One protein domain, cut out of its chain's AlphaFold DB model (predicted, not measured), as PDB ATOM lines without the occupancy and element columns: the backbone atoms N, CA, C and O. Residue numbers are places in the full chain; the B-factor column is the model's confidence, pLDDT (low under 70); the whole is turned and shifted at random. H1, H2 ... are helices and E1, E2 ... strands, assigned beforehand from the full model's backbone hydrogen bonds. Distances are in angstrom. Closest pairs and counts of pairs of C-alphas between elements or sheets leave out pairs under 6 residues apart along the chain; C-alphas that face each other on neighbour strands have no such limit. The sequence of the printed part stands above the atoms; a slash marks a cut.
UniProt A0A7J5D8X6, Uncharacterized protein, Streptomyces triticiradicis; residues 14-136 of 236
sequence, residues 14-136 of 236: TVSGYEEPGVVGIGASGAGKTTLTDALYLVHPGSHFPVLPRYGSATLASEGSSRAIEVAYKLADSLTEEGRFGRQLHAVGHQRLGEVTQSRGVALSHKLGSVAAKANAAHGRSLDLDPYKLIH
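This is residues 14 to 136 of the 236 residues of an uncharacterized protein of Streptomyces triticiradicis (UniProt A0A7J5D8X6). What would one see first? A strongly twisted sheet of three antiparallel strands, E3, E4 and E5, with E4 the longest, has helix H1 crossing one of its faces, and the small hairpin E1 and E2 sits beyond the first residues of H1, away from the sheet. The second helix, H2, is near the end of the sheet where E3 ends and E4 begins, and residues 120 to 136 fold back from E5 as a tail without a named element. What is it made of? The printed part has 123 residues, under half of them in named elements, in the order E1 E2 H1 E3 H2 E4 E5; the class is mixed, helices and strands, and the larger sheet runs E3 - E4 - E5, antiparallel. How large is it? It is compact, with a radius of gyration of the C-alphas of 15.9 A and spans of 46 by 35 by 23 A.

Where is the larger sheet? E3 is residues 67 to 74, 22.8 A long; E4 is residues 100 to 111, 31.6 A, from C-alpha 100 at (78.102, 29.348, 36.372); E5 is residues 114 to 119, 16.3 A, ending at C-alpha 119 at (78.235, 11.463, 41.120). Where are the helices? H1 is residues 33 to 43, 15.5 A, and H2 is residues 84 to 93, 14.1 A. Where is the small hairpin? E1 is residues 14 to 16, 6.4 A, from C-alpha 14 at (82.304, 24.774, 18.890), and E2 is residues 23 to 26, 9.7 A.

How do the strands pair? E3 and E4 are antiparallel at 161 degrees, with N 71 and O 104 2.9 A apart, within hydrogen-bond range. E4 and E5 form a hairpin, antiparallel at 143 degrees, with N 109 and O 116 at 2.9 A. E1 and E2 form another, at 136 degrees, with N 15 and O 24 at 3.2 A. How do the helices stand? H1 is on the larger sheet at a height of 9.1 A, over E3 and only just over E4, where 3 of its C-alphas fall; it runs across the strands, at 82 degrees to E3 on the local plane, and its closest C-alphas to E4 are those of Val 43 and Val 106, 5.9 A. H2 only grazes that sheet, with its residues 86 to 93, and is apart from H1. Are their backbones complete? In H1 and H2 every O i to N i+4 pair is within hydrogen-bond range.

How far does it reach? The two C-alphas farthest apart are those of Thr 80 and Leu 112, 46.9 A, and the printed part has no cut. Which link is long? The link from H1 to E3, 23 residues, is long; within it residues 48 to 49 pair, parallel, with residues 134 to 135. Where is confidence low? The mean pLDDT of the printed part is 71.7, and residues 14 to 30, 45 to 46, 61 to 66, 93 to 94 and 120 to 132 are under 70.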
ATOM      1  N   THR A  14      83.702  25.202  18.827       42.47
ATOM      2  CA  THR A  14      82.304  24.774  18.890       42.47
ATOM      3  C   THR A  14      81.515  25.523  17.823       42.47
ATOM      4  O   THR A  14      81.398  26.744  17.891       42.47
ATOM      5  N   VAL A  15      80.967  24.806  16.840       36.81
ATOM      6  CA  VAL A  15      80.099  25.403  15.815       36.81
ATOM      7  C   VAL A  15      78.643  25.120  16.185       36.81
ATOM      8  O   VAL A  15      78.224  23.962  16.235       36.81
ATOM      9  N   SER A  16      77.874  26.177  16.459       38.56
ATOM     10  CA  SER A  16      76.419  26.111  16.640       38.56
ATOM     11  C   SER A  16      75.750  26.323  15.279       38.56
ATOM     12  O   SER A  16      75.735  27.432  14.750       38.56
ATOM     13  N   GLY A  17      75.280  25.233  14.668       31.44
ATOM     14  CA  GLY A  17      74.515  25.255  13.420       31.44
ATOM     15  C   GLY A  17      73.011  25.358  13.689       31.44
ATOM     16  O   GLY A  17      72.515  24.818  14.674       31.44
ATOM     17  N   TYR A  18      72.302  26.071  12.817       38.06
ATOM     18  CA  TYR A  18      70.871  26.358  12.919       38.06
ATOM     19  C   TYR A  18      69.981  25.107  12.715       38.06
ATOM     20  O   TYR A  18      70.305  24.225  11.927       38.06
ATOM     21  N   GLU A  19      68.836  25.124  13.412       38.66
ATOM     22  CA  GLU A  19      67.619  24.277  13.340       38.66
ATOM     23  C   GLU A  19      67.457  23.021  14.219       38.66
ATOM     24  O   GLU A  19      66.319  22.673  14.515       38.66
ATOM     25  N   GLU A  20      68.497  22.446  14.821       46.84
ATOM     26  CA  GLU A  20      68.354  21.418  15.877       46.84
ATOM     27  C   GLU A  20      69.384  21.701  16.987       46.84
ATOM     28  O   GLU A  20      70.510  22.088  16.666       46.84
ATOM     29  N   PRO A  21      69.060  21.571  18.293       57.41
ATOM     30  CA  PRO A  21      70.003  21.878  19.367       57.41
ATOM     31  C   PRO A  21      71.110  20.813  19.435       57.41
ATOM     32  O   PRO A  21      71.045  19.870  20.219       57.41
ATOM     33  N   GLY A  22      72.133  20.973  18.599       56.84
ATOM     34  CA  GLY A  22      73.324  20.136  18.546       56.84
ATOM     35  C   GLY A  22      74.593  20.977  18.637       56.84
ATOM     36  O   GLY A  22      74.689  22.056  18.054       56.84
ATOM     37  N   VAL A  23      75.582  20.474  19.373       64.75
ATOM     38  CA  VAL A  23      76.936  21.032  19.410       64.75
ATOM     39  C   VAL A  23      77.845  20.111  18.611       64.75
ATOM     40  O   VAL A  23      77.938  18.920  18.909       64.75
ATOM     41  N   VAL A  24      78.521  20.661  17.601       65.44
ATOM     42  CA  VAL A  24      79.515  19.931  16.810       65.44
ATOM     43  C   VAL A  24      80.906  20.433  17.183       65.44
ATOM     44  O   VAL A  24      81.234  21.601  16.975       65.44
ATOM     45  N   GLY A  25      81.725  19.538  17.739       63.41
ATOM     46  CA  GLY A  25      83.138  19.802  18.002       63.41
ATOM     47  C   GLY A  25      83.990  19.475  16.777       63.41
ATOM     48  O   GLY A  25      84.065  18.313  16.370       63.41
ATOM     49  N   ILE A  26      84.660  20.479  16.207       65.88
ATOM     50  CA  ILE A  26      85.558  20.337  15.050       65.88
ATOM     51  C   ILE A  26      86.970  20.766  15.473       65.88
ATOM     52  O   ILE A  26      87.141  21.688  16.259       65.88
ATOM     53  N   GLY A  27      87.997  20.067  14.990       68.75
ATOM     54  CA  GLY A  27      89.397  20.383  15.297       68.75
ATOM     55  C   GLY A  27      90.358  19.322  14.768       68.75
ATOM     56  O   GLY A  27      89.916  18.261  14.315       68.75
ATOM     57  N   ALA A  28      91.666  19.548  14.885       66.06
ATOM     58  CA  ALA A  28      92.704  18.632  14.398       66.06
ATOM     59  C   ALA A  28      92.644  17.229  15.042       66.06
ATOM     60  O   ALA A  28      92.147  17.051  16.160       66.06
ATOM     61  N   SER A  29      93.141  16.196  14.351       63.00
ATOM     62  CA  SER A  29      93.285  14.864  14.962       63.00
ATOM     63  C   SER A  29      94.194  14.952  16.192       63.00
ATOM     64  O   SER A  29      95.194  15.661  16.168       63.00
ATOM     65  N   GLY A  30      93.825  14.282  17.284       67.94
ATOM     66  CA  GLY A  30      94.556  14.369  18.554       67.94
ATOM     67  C   GLY A  30      94.223  15.584  19.435       67.94
ATOM     68  O   GLY A  30      94.621  15.588  20.591       67.94
ATOM     69  N   ALA A  31      93.413  16.548  18.976       74.44
ATOM     70  CA  ALA A  31      93.024  17.737  19.758       74.44
ATOM     71  C   ALA A  31      92.059  17.464  20.941       74.44
ATOM     72  O   ALA A  31      91.371  18.364  21.404       74.44
ATOM     73  N   GLY A  32      91.906  16.215  21.392       76.56
ATOM     74  CA  GLY A  32      91.099  15.899  22.583       76.56
ATOM     75  C   GLY A  32      89.570  15.916  22.418       76.56
ATOM     76  O   GLY A  32      88.864  15.741  23.404       76.56
ATOM     77  N   LYS A  33      89.019  16.048  21.200       80.75
ATOM     78  CA  LYS A  33      87.554  16.005  20.952       80.75
ATOM     79  C   LYS A  33      86.870  14.766  21.542       80.75
ATOM     80  O   LYS A  33      85.812  14.866  22.160       80.75
ATOM     81  N   THR A  34      87.487  13.599  21.354       77.56
ATOM     82  CA  THR A  34      86.995  12.331  21.908       77.56
ATOM     83  C   THR A  34      87.038  12.358  23.430       77.56
ATOM     84  O   THR A  34      86.044  12.027  24.057       77.56
ATOM     85  N   THR A  35      88.120  12.867  24.024       83.12
ATOM     86  CA  THR A  35      88.261  13.015  25.480       83.12
ATOM     87  C   THR A  35      87.187  13.921  26.078       83.12
ATOM     88  O   THR A  35      86.592  13.569  27.091       83.12
ATOM     89  N   LEU A  36      86.893  15.055  25.433       83.00
ATOM     90  CA  LEU A  36      85.816  15.956  25.849       83.00
ATOM     91  C   LEU A  36      84.450  15.262  25.781       83.00
ATOM     92  O   LEU A  36      83.643  15.361  26.704       83.00
ATOM     93  N   THR A  37      84.198  14.529  24.698       81.94
ATOM     94  CA  THR A  37      82.913  13.857  24.483       81.94
ATOM     95  C   THR A  37      82.722  12.683  25.446       81.94
ATOM     96  O   THR A  37      81.637  12.513  26.000       81.94
ATOM     97  N   ASP A  38      83.786  11.927  25.716       83.00
ATOM     98  CA  ASP A  38      83.813  10.859  26.716       83.00
ATOM     99  C   ASP A  38      83.589  11.412  28.129       83.00
ATOM    100  O   ASP A  38      82.846  10.828  28.920       83.00
ATOM    101  N   ALA A  39      84.171  12.574  28.442       83.75
ATOM    102  CA  ALA A  39      83.966  13.236  29.723       83.75
ATOM    103  C   ALA A  39      82.504  13.672  29.915       83.75
ATOM    104  O   ALA A  39      81.906  13.385  30.954       83.75
ATOM    105  N   LEU A  40      81.899  14.293  28.895       82.56
ATOM    106  CA  LEU A  40      80.483  14.665  28.910       82.56
ATOM    107  C   LEU A  40      79.575  13.439  29.059       82.56
ATOM    108  O   LEU A  40      78.613  13.479  29.828       82.56
ATOM    109  N   TYR A  41      79.904  12.339  28.380       83.31
ATOM    110  CA  TYR A  41      79.174  11.080  28.491       83.31
ATOM    111  C   TYR A  41      79.232  10.500  29.915       83.31
ATOM    112  O   TYR A  41      78.204  10.126  30.482       83.31
ATOM    113  N   LEU A  42      80.417  10.477  30.536       83.62
ATOM    114  CA  LEU A  42      80.621   9.963  31.897       83.62
ATOM    115  C   LEU A  42      79.963  10.822  32.988       83.62
ATOM    116  O   LEU A  42      79.559  10.289  34.024       83.62
ATOM    117  N   VAL A  43      79.823  12.132  32.766       81.69
ATOM    118  CA  VAL A  43      79.193  13.064  33.720       81.69
ATOM    119  C   VAL A  43      77.672  12.901  33.808       81.69
ATOM    120  O   VAL A  43      77.077  13.285  34.817       81.69
ATOM    121  N   HIS A  44      77.042  12.262  32.818       77.81
ATOM    122  CA  HIS A  44      75.594  12.037  32.756       77.81
ATOM    123  C   HIS A  44      75.238  10.549  32.954       77.81
ATOM    124  O   HIS A  44      74.745   9.900  32.027       77.81
ATOM    125  N   PRO A  45      75.469   9.953  34.144       69.00
ATOM    126  CA  PRO A  45      75.143   8.552  34.385       69.00
ATOM    127  C   PRO A  45      73.626   8.342  34.294       69.00
ATOM    128  O   PRO A  45      72.865   8.959  35.032       69.00
ATOM    129  N   GLY A  46      73.186   7.465  33.389       69.12
ATOM    130  CA  GLY A  46      71.783   7.056  33.252       69.12
ATOM    131  C   GLY A  46      70.917   7.914  32.320       69.12
ATOM    132  O   GLY A  46      69.975   7.375  31.750       69.12
ATOM    133  N   SER A  47      71.263   9.185  32.080       74.38
ATOM    134  CA  SER A  47      70.517  10.080  31.174       74.38
ATOM    135  C   SER A  47      71.285  10.339  29.871       74.38
ATOM    136  O   SER A  47      71.606  11.472  29.516       74.38
ATOM    137  N   HIS A  48      71.630   9.264  29.157       78.38
ATOM    138  CA  HIS A  48      72.305   9.329  27.858       78.38
ATOM    139  C   HIS A  48      71.739   8.320  26.855       78.38
ATOM    140  O   HIS A  48      71.225   7.260  27.216       78.38
ATOM    141  N   PHE A  49      71.839   8.647  25.571       75.88
ATOM    142  CA  PHE A  49      71.527   7.753  24.463       75.88
ATOM    143  C   PHE A  49      72.463   8.035  23.281       75.88
ATOM    144  O   PHE A  49      72.663   9.206  22.965       75.88
ATOM    145  N   PRO A  50      72.993   7.007  22.595       73.69
ATOM    146  CA  PRO A  50      72.892   5.576  22.885       73.69
ATOM    147  C   PRO A  50      73.775   5.165  24.073       73.69
ATOM    148  O   PRO A  50      74.604   5.937  24.545       73.69
ATOM    149  N   VAL A  51      73.604   3.930  24.553       80.81
ATOM    150  CA  VAL A  51      74.502   3.350  25.562       80.81
ATOM    151  C   VAL A  51      75.774   2.869  24.862       80.81
ATOM    152  O   VAL A  51      75.756   1.880  24.131       80.81
ATOM    153  N   LEU A  52      76.873   3.587  25.073       78.00
ATOM    154  CA  LEU A  52      78.205   3.240  24.587       78.00
ATOM    155  C   LEU A  52      78.813   2.061  25.374       78.00
ATOM    156  O   LEU A  52      78.482   1.856  26.549       78.00
ATOM    157  N   PRO A  53      79.735   1.292  24.759       79.94
ATOM    158  CA  PRO A  53      80.549   0.312  25.470       79.94
ATOM    159  C   PRO A  53      81.270   0.937  26.667       79.94
ATOM    160  O   PRO A  53      81.716   2.082  26.616       79.94
ATOM    161  N   ARG A  54      81.414   0.171  27.753       78.50
ATOM    162  CA  ARG A  54      82.094   0.660  28.957       78.50
ATOM    163  C   ARG A  54      83.575   0.904  28.677       78.50
ATOM    164  O   ARG A  54      84.249   0.036  28.125       78.50
ATOM    165  N   TYR A  55      84.086   2.042  29.135       82.06
ATOM    166  CA  TYR A  55      85.514   2.343  29.085       82.06
ATOM    167  C   TYR A  55      86.298   1.341  29.929       82.06
ATOM    168  O   TYR A  55      85.914   1.044  31.064       82.06
ATOM    169  N   GLY A  56      87.399   0.828  29.379       78.50
ATOM    170  CA  GLY A  56      88.294  -0.070  30.100       78.50
ATOM    171  C   GLY A  56      88.994   0.657  31.244       78.50
ATOM    172  O   GLY A  56      89.394   1.813  31.102       78.50
ATOM    173  N   SER A  57      89.191  -0.020  32.372       75.94
ATOM    174  CA  SER A  57      89.832   0.567  33.557       75.94
ATOM    175  C   SER A  57      91.284   1.009  33.332       75.94
ATOM    176  O   SER A  57      91.798   1.794  34.116       75.94
ATOM    177  N   ALA A  58      91.929   0.548  32.254       74.31
ATOM    178  CA  ALA A  58      93.260   0.992  31.825       74.31
ATOM    179  C   ALA A  58      93.319   2.479  31.419       74.31
ATOM    180  O   ALA A  58      94.400   3.040  31.293       74.31
ATOM    181  N   THR A  59      92.162   3.115  31.196       73.19
ATOM    182  CA  THR A  59      92.068   4.564  30.945       73.19
ATOM    183  C   THR A  59      92.289   5.402  32.207       73.19
ATOM    184  O   THR A  59      92.630   6.580  32.112       73.19
ATOM    185  N   LEU A  60      92.120   4.808  33.391       74.06
ATOM    186  CA  LEU A  60      92.481   5.435  34.653       74.06
ATOM    187  C   LEU A  60      93.966   5.180  34.924       74.06
ATOM    188  O   LEU A  60      94.484   4.097  34.652       74.06
ATOM    189  N   ALA A  61      94.662   6.193  35.446       68.25
ATOM    190  CA  ALA A  61      96.042   6.009  35.892       68.25
ATOM    191  C   ALA A  61      96.115   5.014  37.061       68.25
ATOM    192  O   ALA A  61      95.099   4.718  37.684       68.25
ATOM    193  N   SER A  62      97.330   4.520  37.326       63.03
ATOM    194  CA  SER A  62      97.631   3.487  38.325       63.03
ATOM    195  C   SER A  62      96.849   3.652  39.633       63.03
ATOM    196  O   SER A  62      96.582   4.778  40.075       63.03
ATOM    197  N   GLU A  63      96.507   2.513  40.245       59.88
ATOM    198  CA  GLU A  63      95.714   2.443  41.474       59.88
ATOM    199  C   GLU A  63      96.210   3.451  42.521       59.88
ATOM    200  O   GLU A  63      97.397   3.505  42.840       59.88
ATOM    201  N   GLY A  64      95.289   4.279  43.022       58.19
ATOM    202  CA  GLY A  64      95.562   5.300  44.039       58.19
ATOM    203  C   GLY A  64      95.395   6.750  43.574       58.19
ATOM    204  O   GLY A  64      95.286   7.636  44.419       58.19
ATOM    205  N   SER A  65      95.299   7.021  42.266       64.31
ATOM    206  CA  SER A  65      94.953   8.368  41.782       64.31
ATOM    207  C   SER A  65      93.433   8.568  41.713       64.31
ATOM    208  O   SER A  65      92.743   7.946  40.909       64.31
ATOM    209  N   SER A  66      92.892   9.439  42.571       66.75
ATOM    210  CA  SER A  66      91.500   9.884  42.451       66.75
ATOM    211  C   SER A  66      91.383  10.796  41.232       66.75
ATOM    212  O   SER A  66      92.010  11.854  41.187       66.75
ATOM    213  N   ARG A  67      90.608  10.379  40.227       80.56
ATOM    214  CA  ARG A  67      90.296  11.201  39.053       80.56
ATOM    215  C   ARG A  67      88.854  11.660  39.147       80.56
ATOM    216  O   ARG A  67      87.962  10.853  39.399       80.56
ATOM    217  N   ALA A  68      88.631  12.945  38.930       83.62
ATOM    218  CA  ALA A  68      87.303  13.528  38.889       83.62
ATOM    219  C   ALA A  68      87.117  14.290  37.579       83.62
ATOM    220  O   ALA A  68      88.075  14.821  37.020       83.62
ATOM    221  N   ILE A  69      85.879  14.319  37.101       83.12
ATOM    222  CA  ILE A  69      85.451  15.178  36.005       83.12
ATOM    223  C   ILE A  69      84.517  16.214  36.612       83.12
ATOM    224  O   ILE A  69      83.560  15.838  37.288       83.12
ATOM    225  N   GLU A  70      84.787  17.488  36.359       82.94
ATOM    226  CA  GLU A  70      83.889  18.588  36.685       82.94
ATOM    227  C   GLU A  70      83.470  19.283  35.394       82.94
ATOM    228  O   GLU A  70      84.304  19.630  34.560       82.94
ATOM    229  N   VAL A  71      82.162  19.438  35.208       79.88
ATOM    230  CA  VAL A  71      81.585  20.146  34.067       79.88
ATOM    231  C   VAL A  71      80.700  21.248  34.604       79.88
ATOM    232  O   VAL A  71      79.760  20.985  35.352       79.88
ATOM    233  N   ALA A  72      80.994  22.470  34.180       81.25
ATOM    234  CA  ALA A  72      80.223  23.650  34.505       81.25
ATOM    235  C   ALA A  72      79.550  24.200  33.244       81.25
ATOM    236  O   ALA A  72      80.187  24.351  32.203       81.25
ATOM    237  N   TYR A  73      78.265  24.523  33.352       79.12
ATOM    238  CA  TYR A  73      77.546  25.310  32.363       79.12
ATOM    239  C   TYR A  73      77.471  26.755  32.837       79.12
ATOM    240  O   TYR A  73      76.898  27.043  33.893       79.12
ATOM    241  N   LYS A  74      78.039  27.661  32.047       84.44
ATOM    242  CA  LYS A  74      77.964  29.102  32.263       84.44
ATOM    243  C   LYS A  74      76.942  29.680  31.289       84.44
ATOM    244  O   LYS A  74      77.070  29.452  30.091       84.44
ATOM    245  N   LEU A  75      75.955  30.411  31.808       82.88
ATOM    246  CA  LEU A  75      75.069  31.199  30.952       82.88
ATOM    247  C   LEU A  75      75.875  32.332  30.309       82.88
ATOM    248  O   LEU A  75      76.714  32.953  30.964       82.88
ATOM    249  N   ALA A  76      75.598  32.615  29.044       85.12
ATOM    250  CA  ALA A  76      76.089  33.784  28.342       85.12
ATOM    251  C   ALA A  76      75.688  35.068  29.083       85.12
ATOM    252  O   ALA A  76      74.723  35.098  29.854       85.12
ATOM    253  N   ASP A  77      76.430  36.144  28.831       85.88
ATOM    254  CA  ASP A  77      76.178  37.450  29.448       85.88
ATOM    255  C   ASP A  77      74.861  38.073  28.938       85.88
ATOM    256  O   ASP A  77      74.282  38.947  29.588       85.88
ATOM    257  N   SER A  78      74.336  37.580  27.806       84.25
ATOM    258  CA  SER A  78      73.047  37.973  27.239       84.25
ATOM    259  C   SER A  78      72.196  36.773  26.797       84.25
ATOM    260  O   SER A  78      72.685  35.803  26.217       84.25
ATOM    261  N   LEU A  79      70.870  36.857  26.979       81.75
ATOM    262  CA  LEU A  79      69.933  35.831  26.482       81.75
ATOM    263  C   LEU A  79      69.906  35.724  24.952       81.75
ATOM    264  O   LEU A  79      69.478  34.708  24.407       81.75
ATOM    265  N   THR A  80      70.326  36.775  24.253       81.62
ATOM    266  CA  THR A  80      70.400  36.812  22.791       81.62
ATOM    267  C   THR A  80      71.536  35.953  22.250       81.62
ATOM    268  O   THR A  80      71.342  35.304  21.225       81.62
ATOM    269  N   GLU A  81      72.665  35.893  22.959       80.31
ATOM    270  CA  GLU A  81      73.812  35.022  22.649       80.31
ATOM    271  C   GLU A  81      73.607  33.591  23.158       80.31
ATOM    272  O   GLU A  81      74.247  32.654  22.688       80.31
ATOM    273  N   GLU A  82      72.686  33.417  24.102       82.00
ATOM    274  CA  GLU A  82      72.377  32.127  24.694       82.00
ATOM    275  C   GLU A  82      71.600  31.209  23.738       82.00
ATOM    276  O   GLU A  82      70.645  31.622  23.063       82.00
ATOM    277  N   GLY A  83      71.967  29.925  23.738       78.44
ATOM    278  CA  GLY A  83      71.261  28.887  22.992       78.44
ATOM    279  C   GLY A  83      69.900  28.541  23.606       78.44
ATOM    280  O   GLY A  83      69.558  28.938  24.721       78.44
ATOM    281  N   ARG A  84      69.095  27.732  22.903       77.69
ATOM    282  CA  ARG A  84      67.765  27.307  23.389       77.69
ATOM    283  C   ARG A  84      67.820  26.674  24.786       77.69
ATOM    284  O   ARG A  84      66.945  26.944  25.604       77.69
ATOM    285  N   PHE A  85      68.847  25.864  25.052       76.62
ATOM    286  CA  PHE A  85      69.047  25.204  26.342       76.62
ATOM    287  C   PHE A  85      69.272  26.206  27.482       76.62
ATOM    288  O   PHE A  85      68.538  26.170  28.468       76.62
ATOM    289  N   GLY A  86      70.203  27.154  27.342       77.62
ATOM    290  CA  GLY A  86      70.427  28.161  28.378       77.62
ATOM    291  C   GLY A  86      69.253  29.129  28.546       77.62
ATOM    292  O   GLY A  86      68.917  29.486  29.672       77.62
ATOM    293  N   ARG A  87      68.523  29.460  27.468       82.75
ATOM    294  CA  ARG A  87      67.263  30.221  27.577       82.75
ATOM    295  C   ARG A  87      66.207  29.463  28.381       82.75
ATOM    296  O   ARG A  87      65.505  30.070  29.184       82.75
ATOM    297  N   GLN A  88      66.101  28.147  28.193       77.50
ATOM    298  CA  GLN A  88      65.188  27.296  28.957       77.50
ATOM    299  C   GLN A  88      65.613  27.182  30.430       77.50
ATOM    300  O   GLN A  88      64.761  27.303  31.311       77.50
ATOM    301  N   LEU A  89      66.911  27.025  30.711       77.31
ATOM    302  CA  LEU A  89      67.454  27.050  32.075       77.31
ATOM    303  C   LEU A  89      67.152  28.378  32.781       77.31
ATOM    304  O   LEU A  89      66.636  28.384  33.900       77.31
ATOM    305  N   HIS A  90      67.386  29.501  32.100       80.31
ATOM    306  CA  HIS A  90      67.055  30.827  32.609       80.31
ATOM    307  C   HIS A  90      65.545  30.986  32.851       80.31
ATOM    308  O   HIS A  90      65.145  31.497  33.894       80.31
ATOM    309  N   ALA A  91      64.692  30.524  31.931       79.81
ATOM    310  CA  ALA A  91      63.237  30.647  32.048       79.81
ATOM    311  C   ALA A  91      62.651  29.852  33.227       79.81
ATOM    312  O   ALA A  91      61.756  30.340  33.915       79.81
ATOM    313  N   VAL A  92      63.157  28.643  33.485       74.19
ATOM    314  CA  VAL A  92      62.673  27.792  34.586       74.19
ATOM    315  C   VAL A  92      63.268  28.231  35.928       74.19
ATOM    316  O   VAL A  92      62.568  28.254  36.938       74.19
ATOM    317  N   GLY A  93      64.555  28.589  35.955       69.81
ATOM    318  CA  GLY A  93      65.312  28.802  37.191       69.81
ATOM    319  C   GLY A  93      65.591  30.256  37.576       69.81
ATOM    320  O   GLY A  93      66.102  30.475  38.671       69.81
ATOM    321  N   HIS A  94      65.290  31.233  36.707       68.31
ATOM    322  CA  HIS A  94      65.659  32.653  36.868       68.31
ATOM    323  C   HIS A  94      67.153  32.833  37.191       68.31
ATOM    324  O   HIS A  94      67.545  33.606  38.067       68.31
ATOM    325  N   GLN A  95      67.987  32.035  36.527       75.62
ATOM    326  CA  GLN A  95      69.419  31.959  36.796       75.62
ATOM    327  C   GLN A  95      70.140  33.178  36.213       75.62
ATOM    328  O   GLN A  95      69.733  33.709  35.183       75.62
ATOM    329  N   ARG A  96      71.186  33.654  36.893       77.19
ATOM    330  CA  ARG A  96      71.890  34.876  36.492       77.19
ATOM    331  C   ARG A  96      72.708  34.642  35.225       77.19
ATOM    332  O   ARG A  96      73.449  33.669  35.124       77.19
ATOM    333  N   LEU A  97      72.573  35.570  34.285       82.12
ATOM    334  CA  LEU A  97      73.405  35.639  33.086       82.12
ATOM    335  C   LEU A  97      74.865  35.886  33.473       82.12
ATOM    336  O   LEU A  97      75.140  36.551  34.473       82.12
ATOM    337  N   GLY A  98      75.792  35.322  32.702       78.94
ATOM    338  CA  GLY A  98      77.228  35.450  32.948       78.94
ATOM    339  C   GLY A  98      77.764  34.661  34.148       78.94
ATOM    340  O   GLY A  98      78.962  34.718  34.425       78.94
ATOM    341  N   GLU A  99      76.931  33.891  34.853       78.81
ATOM    342  CA  GLU A  99      77.350  33.073  35.996       78.81
ATOM    343  C   GLU A  99      77.313  31.568  35.682       78.81
ATOM    344  O   GLU A  99      76.536  31.076  34.849       78.81
ATOM    345  N   VAL A 100      78.172  30.812  36.379       77.38
ATOM    346  CA  VAL A 100      78.102  29.348  36.372       77.38
ATOM    347  C   VAL A 100      76.796  28.945  37.021       77.38
ATOM    348  O   VAL A 100      76.537  29.162  38.201       77.38
ATOM    349  N   THR A 101      75.961  28.368  36.187       71.62
ATOM    350  CA  THR A 101      74.556  28.162  36.456       71.62
ATOM    351  C   THR A 101      74.291  26.730  36.909       71.62
ATOM    352  O   THR A 101      73.390  26.471  37.707       71.62
ATOM    353  N   GLN A 102      75.111  25.798  36.424       71.94
ATOM    354  CA  GLN A 102      75.125  24.400  36.833       71.94
ATOM    355  C   GLN A 102      76.578  23.932  36.888       71.94
ATOM    356  O   GLN A 102      77.332  24.205  35.958       71.94
ATOM    357  N   SER A 103      76.968  23.209  37.936       74.56
ATOM    358  CA  SER A 103      78.214  22.434  37.957       74.56
ATOM    359  C   SER A 103      77.912  21.010  38.397       74.56
ATOM    360  O   SER A 103      77.127  20.778  39.323       74.56
ATOM    361  N   ARG A 104      78.519  20.039  37.716       74.06
ATOM    362  CA  ARG A 104      78.410  18.624  38.050       74.06
ATOM    363  C   ARG A 104      79.788  17.986  38.096       74.06
ATOM    364  O   ARG A 104      80.513  17.969  37.106       74.06
ATOM    365  N   GLY A 105      80.092  17.407  39.254       78.62
ATOM    366  CA  GLY A 105      81.294  16.624  39.501       78.62
ATOM    367  C   GLY A 105      80.997  15.127  39.562       78.62
ATOM    368  O   GLY A 105      80.026  14.699  40.190       78.62
ATOM    369  N   VAL A 106      81.853  14.311  38.958       81.12
ATOM    370  CA  VAL A 106      81.812  12.848  39.057       81.12
ATOM    371  C   VAL A 106      83.200  12.335  39.410       81.12
ATOM    372  O   VAL A 106      84.171  12.650  38.725       81.12
ATOM    373  N   ALA A 107      83.295  11.517  40.456       84.38
ATOM    374  CA  ALA A 107      84.499  10.754  40.752       84.38
ATOM    375  C   ALA A 107      84.535   9.477  39.903       84.38
ATOM    376  O   ALA A 107      83.539   8.751  39.795       84.38
ATOM    377  N   LEU A 108      85.692   9.202  39.311       85.19
ATOM    378  CA  LEU A 108      85.949   8.012  38.515       85.19
ATOM    379  C   LEU A 108      86.640   6.955  39.372       85.19
ATOM    380  O   LEU A 108      87.616   7.241  40.066       85.19
ATOM    381  N   SER A 109      86.155   5.719  39.301       83.38
ATOM    382  CA  SER A 109      86.749   4.585  40.006       83.38
ATOM    383  C   SER A 109      86.854   3.343  39.128       83.38
ATOM    384  O   SER A 109      86.145   3.180  38.131       83.38
ATOM    385  N   HIS A 110      87.755   2.440  39.513       80.81
ATOM    386  CA  HIS A 110      87.884   1.128  38.894       80.81
ATOM    387  C   HIS A 110      86.717   0.231  39.331       80.81
ATOM    388  O   HIS A 110      86.429   0.097  40.521       80.81
ATOM    389  N   LYS A 111      86.051  -0.422  38.374       78.88
ATOM    390  CA  LYS A 111      84.992  -1.410  38.622       78.88
ATOM    391  C   LYS A 111      85.127  -2.584  37.657       78.88
ATOM    392  O   LYS A 111      84.687  -2.489  36.513       78.88
ATOM    393  N   LEU A 112      85.710  -3.691  38.128       77.75
ATOM    394  CA  LEU A 112      85.815  -4.976  37.409       77.75
ATOM    395  C   LEU A 112      86.202  -4.812  35.924       77.75
ATOM    396  O   LEU A 112      85.434  -5.154  35.028       77.75
ATOM    397  N   GLY A 113      87.368  -4.214  35.662       77.12
ATOM    398  CA  GLY A 113      87.874  -3.997  34.299       77.12
ATOM    399  C   GLY A 113      87.242  -2.821  33.543       77.12
ATOM    400  O   GLY A 113      87.640  -2.541  32.415       77.12
ATOM    401  N   SER A 114      86.300  -2.099  34.155       79.62
ATOM    402  CA  SER A 114      85.652  -0.914  33.582       79.62
ATOM    403  C   SER A 114      85.790   0.328  34.462       79.62
ATOM    404  O   SER A 114      86.087   0.226  35.652       79.62
ATOM    405  N   VAL A 115      85.567   1.502  33.878       81.69
ATOM    406  CA  VAL A 115      85.433   2.768  34.608       81.69
ATOM    407  C   VAL A 115      84.005   2.910  35.121       81.69
ATOM    408  O   VAL A 115      83.043   2.775  34.362       81.69
ATOM    409  N   ALA A 116      83.863   3.205  36.409       80.94
ATOM    410  CA  ALA A 116      82.606   3.611  37.012       80.94
ATOM    411  C   ALA A 116      82.634   5.106  37.337       80.94
ATOM    412  O   ALA A 116      83.587   5.612  37.922       80.94
ATOM    413  N   ALA A 117      81.553   5.787  36.976       82.69
ATOM    414  CA  ALA A 117      81.275   7.169  37.323       82.69
ATOM    415  C   ALA A 117      80.348   7.194  38.545       82.69
ATOM    416  O   ALA A 117      79.238   6.659  38.493       82.69
ATOM    417  N   LYS A 118      80.789   7.804  39.648       80.31
ATOM    418  CA  LYS A 118      79.943   8.072  40.817       80.31
ATOM    419  C   LYS A 118      79.773   9.578  40.967       80.31
ATOM    420  O   LYS A 118      80.758  10.298  41.100       80.31
ATOM    421  N   ALA A 119      78.528  10.048  40.927       70.50
ATOM    422  CA  ALA A 119      78.235  11.463  41.120       70.50
ATOM    423  C   ALA A 119      78.741  11.926  42.495       70.50
ATOM    424  O   ALA A 119      78.428  11.306  43.515       70.50
ATOM    425  N   ASN A 120      79.524  13.003  42.503       64.88
ATOM    426  CA  ASN A 120      79.821  13.741  43.722       64.88
ATOM    427  C   ASN A 120      78.568  14.551  44.073       64.88
ATOM    428  O   ASN A 120      77.837  14.960  43.168       64.88
ATOM    429  N   ALA A 121      78.282  14.755  45.362       54.94
ATOM    430  CA  ALA A 121      77.153  15.587  45.778       54.94
ATOM    431  C   ALA A 121      77.245  16.950  45.063       54.94
ATOM    432  O   ALA A 121      78.228  17.677  45.230       54.94
ATOM    433  N   ALA A 122      76.273  17.234  44.191       53.44
ATOM    434  CA  ALA A 122      76.287  18.416  43.340       53.44
ATOM    435  C   ALA A 122      76.283  19.679  44.214       53.44
ATOM    436  O   ALA A 122      75.448  19.813  45.108       53.44
ATOM    437  N   HIS A 123      77.221  20.596  43.976       43.03
ATOM    438  CA  HIS A 123      77.216  21.906  44.621       43.03
ATOM    439  C   HIS A 123      76.305  22.836  43.812       43.03
ATOM    440  O   HIS A 123      76.700  23.373  42.783       43.03
ATOM    441  N   GLY A 124      75.057  22.974  44.260       49.44
ATOM    442  CA  GLY A 124      74.030  23.797  43.620       49.44
ATOM    443  C   GLY A 124      72.627  23.288  43.945       49.44
ATOM    444  O   GLY A 124      72.464  22.151  44.390       49.44
ATOM    445  N   ARG A 125      71.594  24.123  43.744       41.78
ATOM    446  CA  ARG A 125      70.196  23.665  43.802       41.78
ATOM    447  C   ARG A 125      70.061  22.518  42.804       41.78
ATOM    448  O   ARG A 125      70.101  22.750  41.601       41.78
ATOM    449  N   SER A 126      69.921  21.309  43.335       44.53
ATOM    450  CA  SER A 126      69.584  20.082  42.625       44.53
ATOM    451  C   SER A 126      68.246  20.261  41.901       44.53
ATOM    452  O   SER A 126      67.213  19.775  42.355       44.53
ATOM    453  N   LEU A 127      68.244  20.971  40.772       44.22
ATOM    454  CA  LEU A 127      67.422  20.516  39.673       44.22
ATOM    455  C   LEU A 127      68.091  19.228  39.232       44.22
ATOM    456  O   LEU A 127      69.224  19.236  38.750       44.22
ATOM    457  N   ASP A 128      67.396  18.130  39.494       50.72
ATOM    458  CA  ASP A 128      67.645  16.863  38.842       50.72
ATOM    459  C   ASP A 128      67.923  17.179  37.366       50.72
ATOM    460  O   ASP A 128      67.081  17.783  36.709       50.72
ATOM    461  N   LEU A 129      69.141  16.923  36.878       50.62
ATOM    462  CA  LEU A 129      69.489  17.024  35.451       50.62
ATOM    463  C   LEU A 129      68.973  15.790  34.689       50.62
ATOM    464  O   LEU A 129      69.198  15.666  33.488       50.62
ATOM    465  N   ASP A 130      68.214  14.928  35.372       51.28
ATOM    466  CA  ASP A 130      67.412  13.863  34.784       51.28
ATOM    467  C   ASP A 130      66.503  14.295  33.603       51.28
ATOM    468  O   ASP A 130      66.401  13.514  32.657       51.28
ATOM    469  N   PRO A 131      65.922  15.520  33.508       53.81
ATOM    470  CA  PRO A 131      65.097  15.885  32.362       53.81
ATOM    471  C   PRO A 131      65.907  16.188  31.093       53.81
ATOM    472  O   PRO A 131      65.312  16.268  30.017       53.81
ATOM    473  N   TYR A 132      67.235  16.350  31.162       64.19
ATOM    474  CA  TYR A 132      68.049  16.687  29.992       64.19
ATOM    475  C   TYR A 132      68.876  15.486  29.543       64.19
ATOM    476  O   TYR A 132      70.012  15.269  29.962       64.19
ATOM    477  N   LYS A 133      68.272  14.697  28.654       71.56
ATOM    478  CA  LYS A 133      68.883  13.509  28.061       71.56
ATOM    479  C   LYS A 133      70.035  13.897  27.136       71.56
ATOM    480  O   LYS A 133      69.820  14.556  26.120       71.56
ATOM    481  N   LEU A 134      71.245  13.435  27.445       76.38
ATOM    482  CA  LEU A 134      72.397  13.586  26.562       76.38
ATOM    483  C   LEU A 134      72.222  12.683  25.336       76.38
ATOM    484  O   LEU A 134      72.279  11.456  25.440       76.38
ATOM    485  N   ILE A 135      72.035  13.282  24.162       79.19
ATOM    486  CA  ILE A 135      72.053  12.550  22.895       79.19
ATOM    487  C   ILE A 135      73.479  12.604  22.357       79.19
ATOM    488  O   ILE A 135      73.911  13.596  21.774       79.19
ATOM    489  N   HIS A 136      74.227  11.532  22.583       74.06
ATOM    490  CA  HIS A 136      75.533  11.359  21.977       74.06
ATOM    491  C   HIS A 136      75.331  10.850  20.551       74.06
ATOM    492  O   HIS A 136      74.863   9.736  20.337       74.06
TER     493      HIS A 136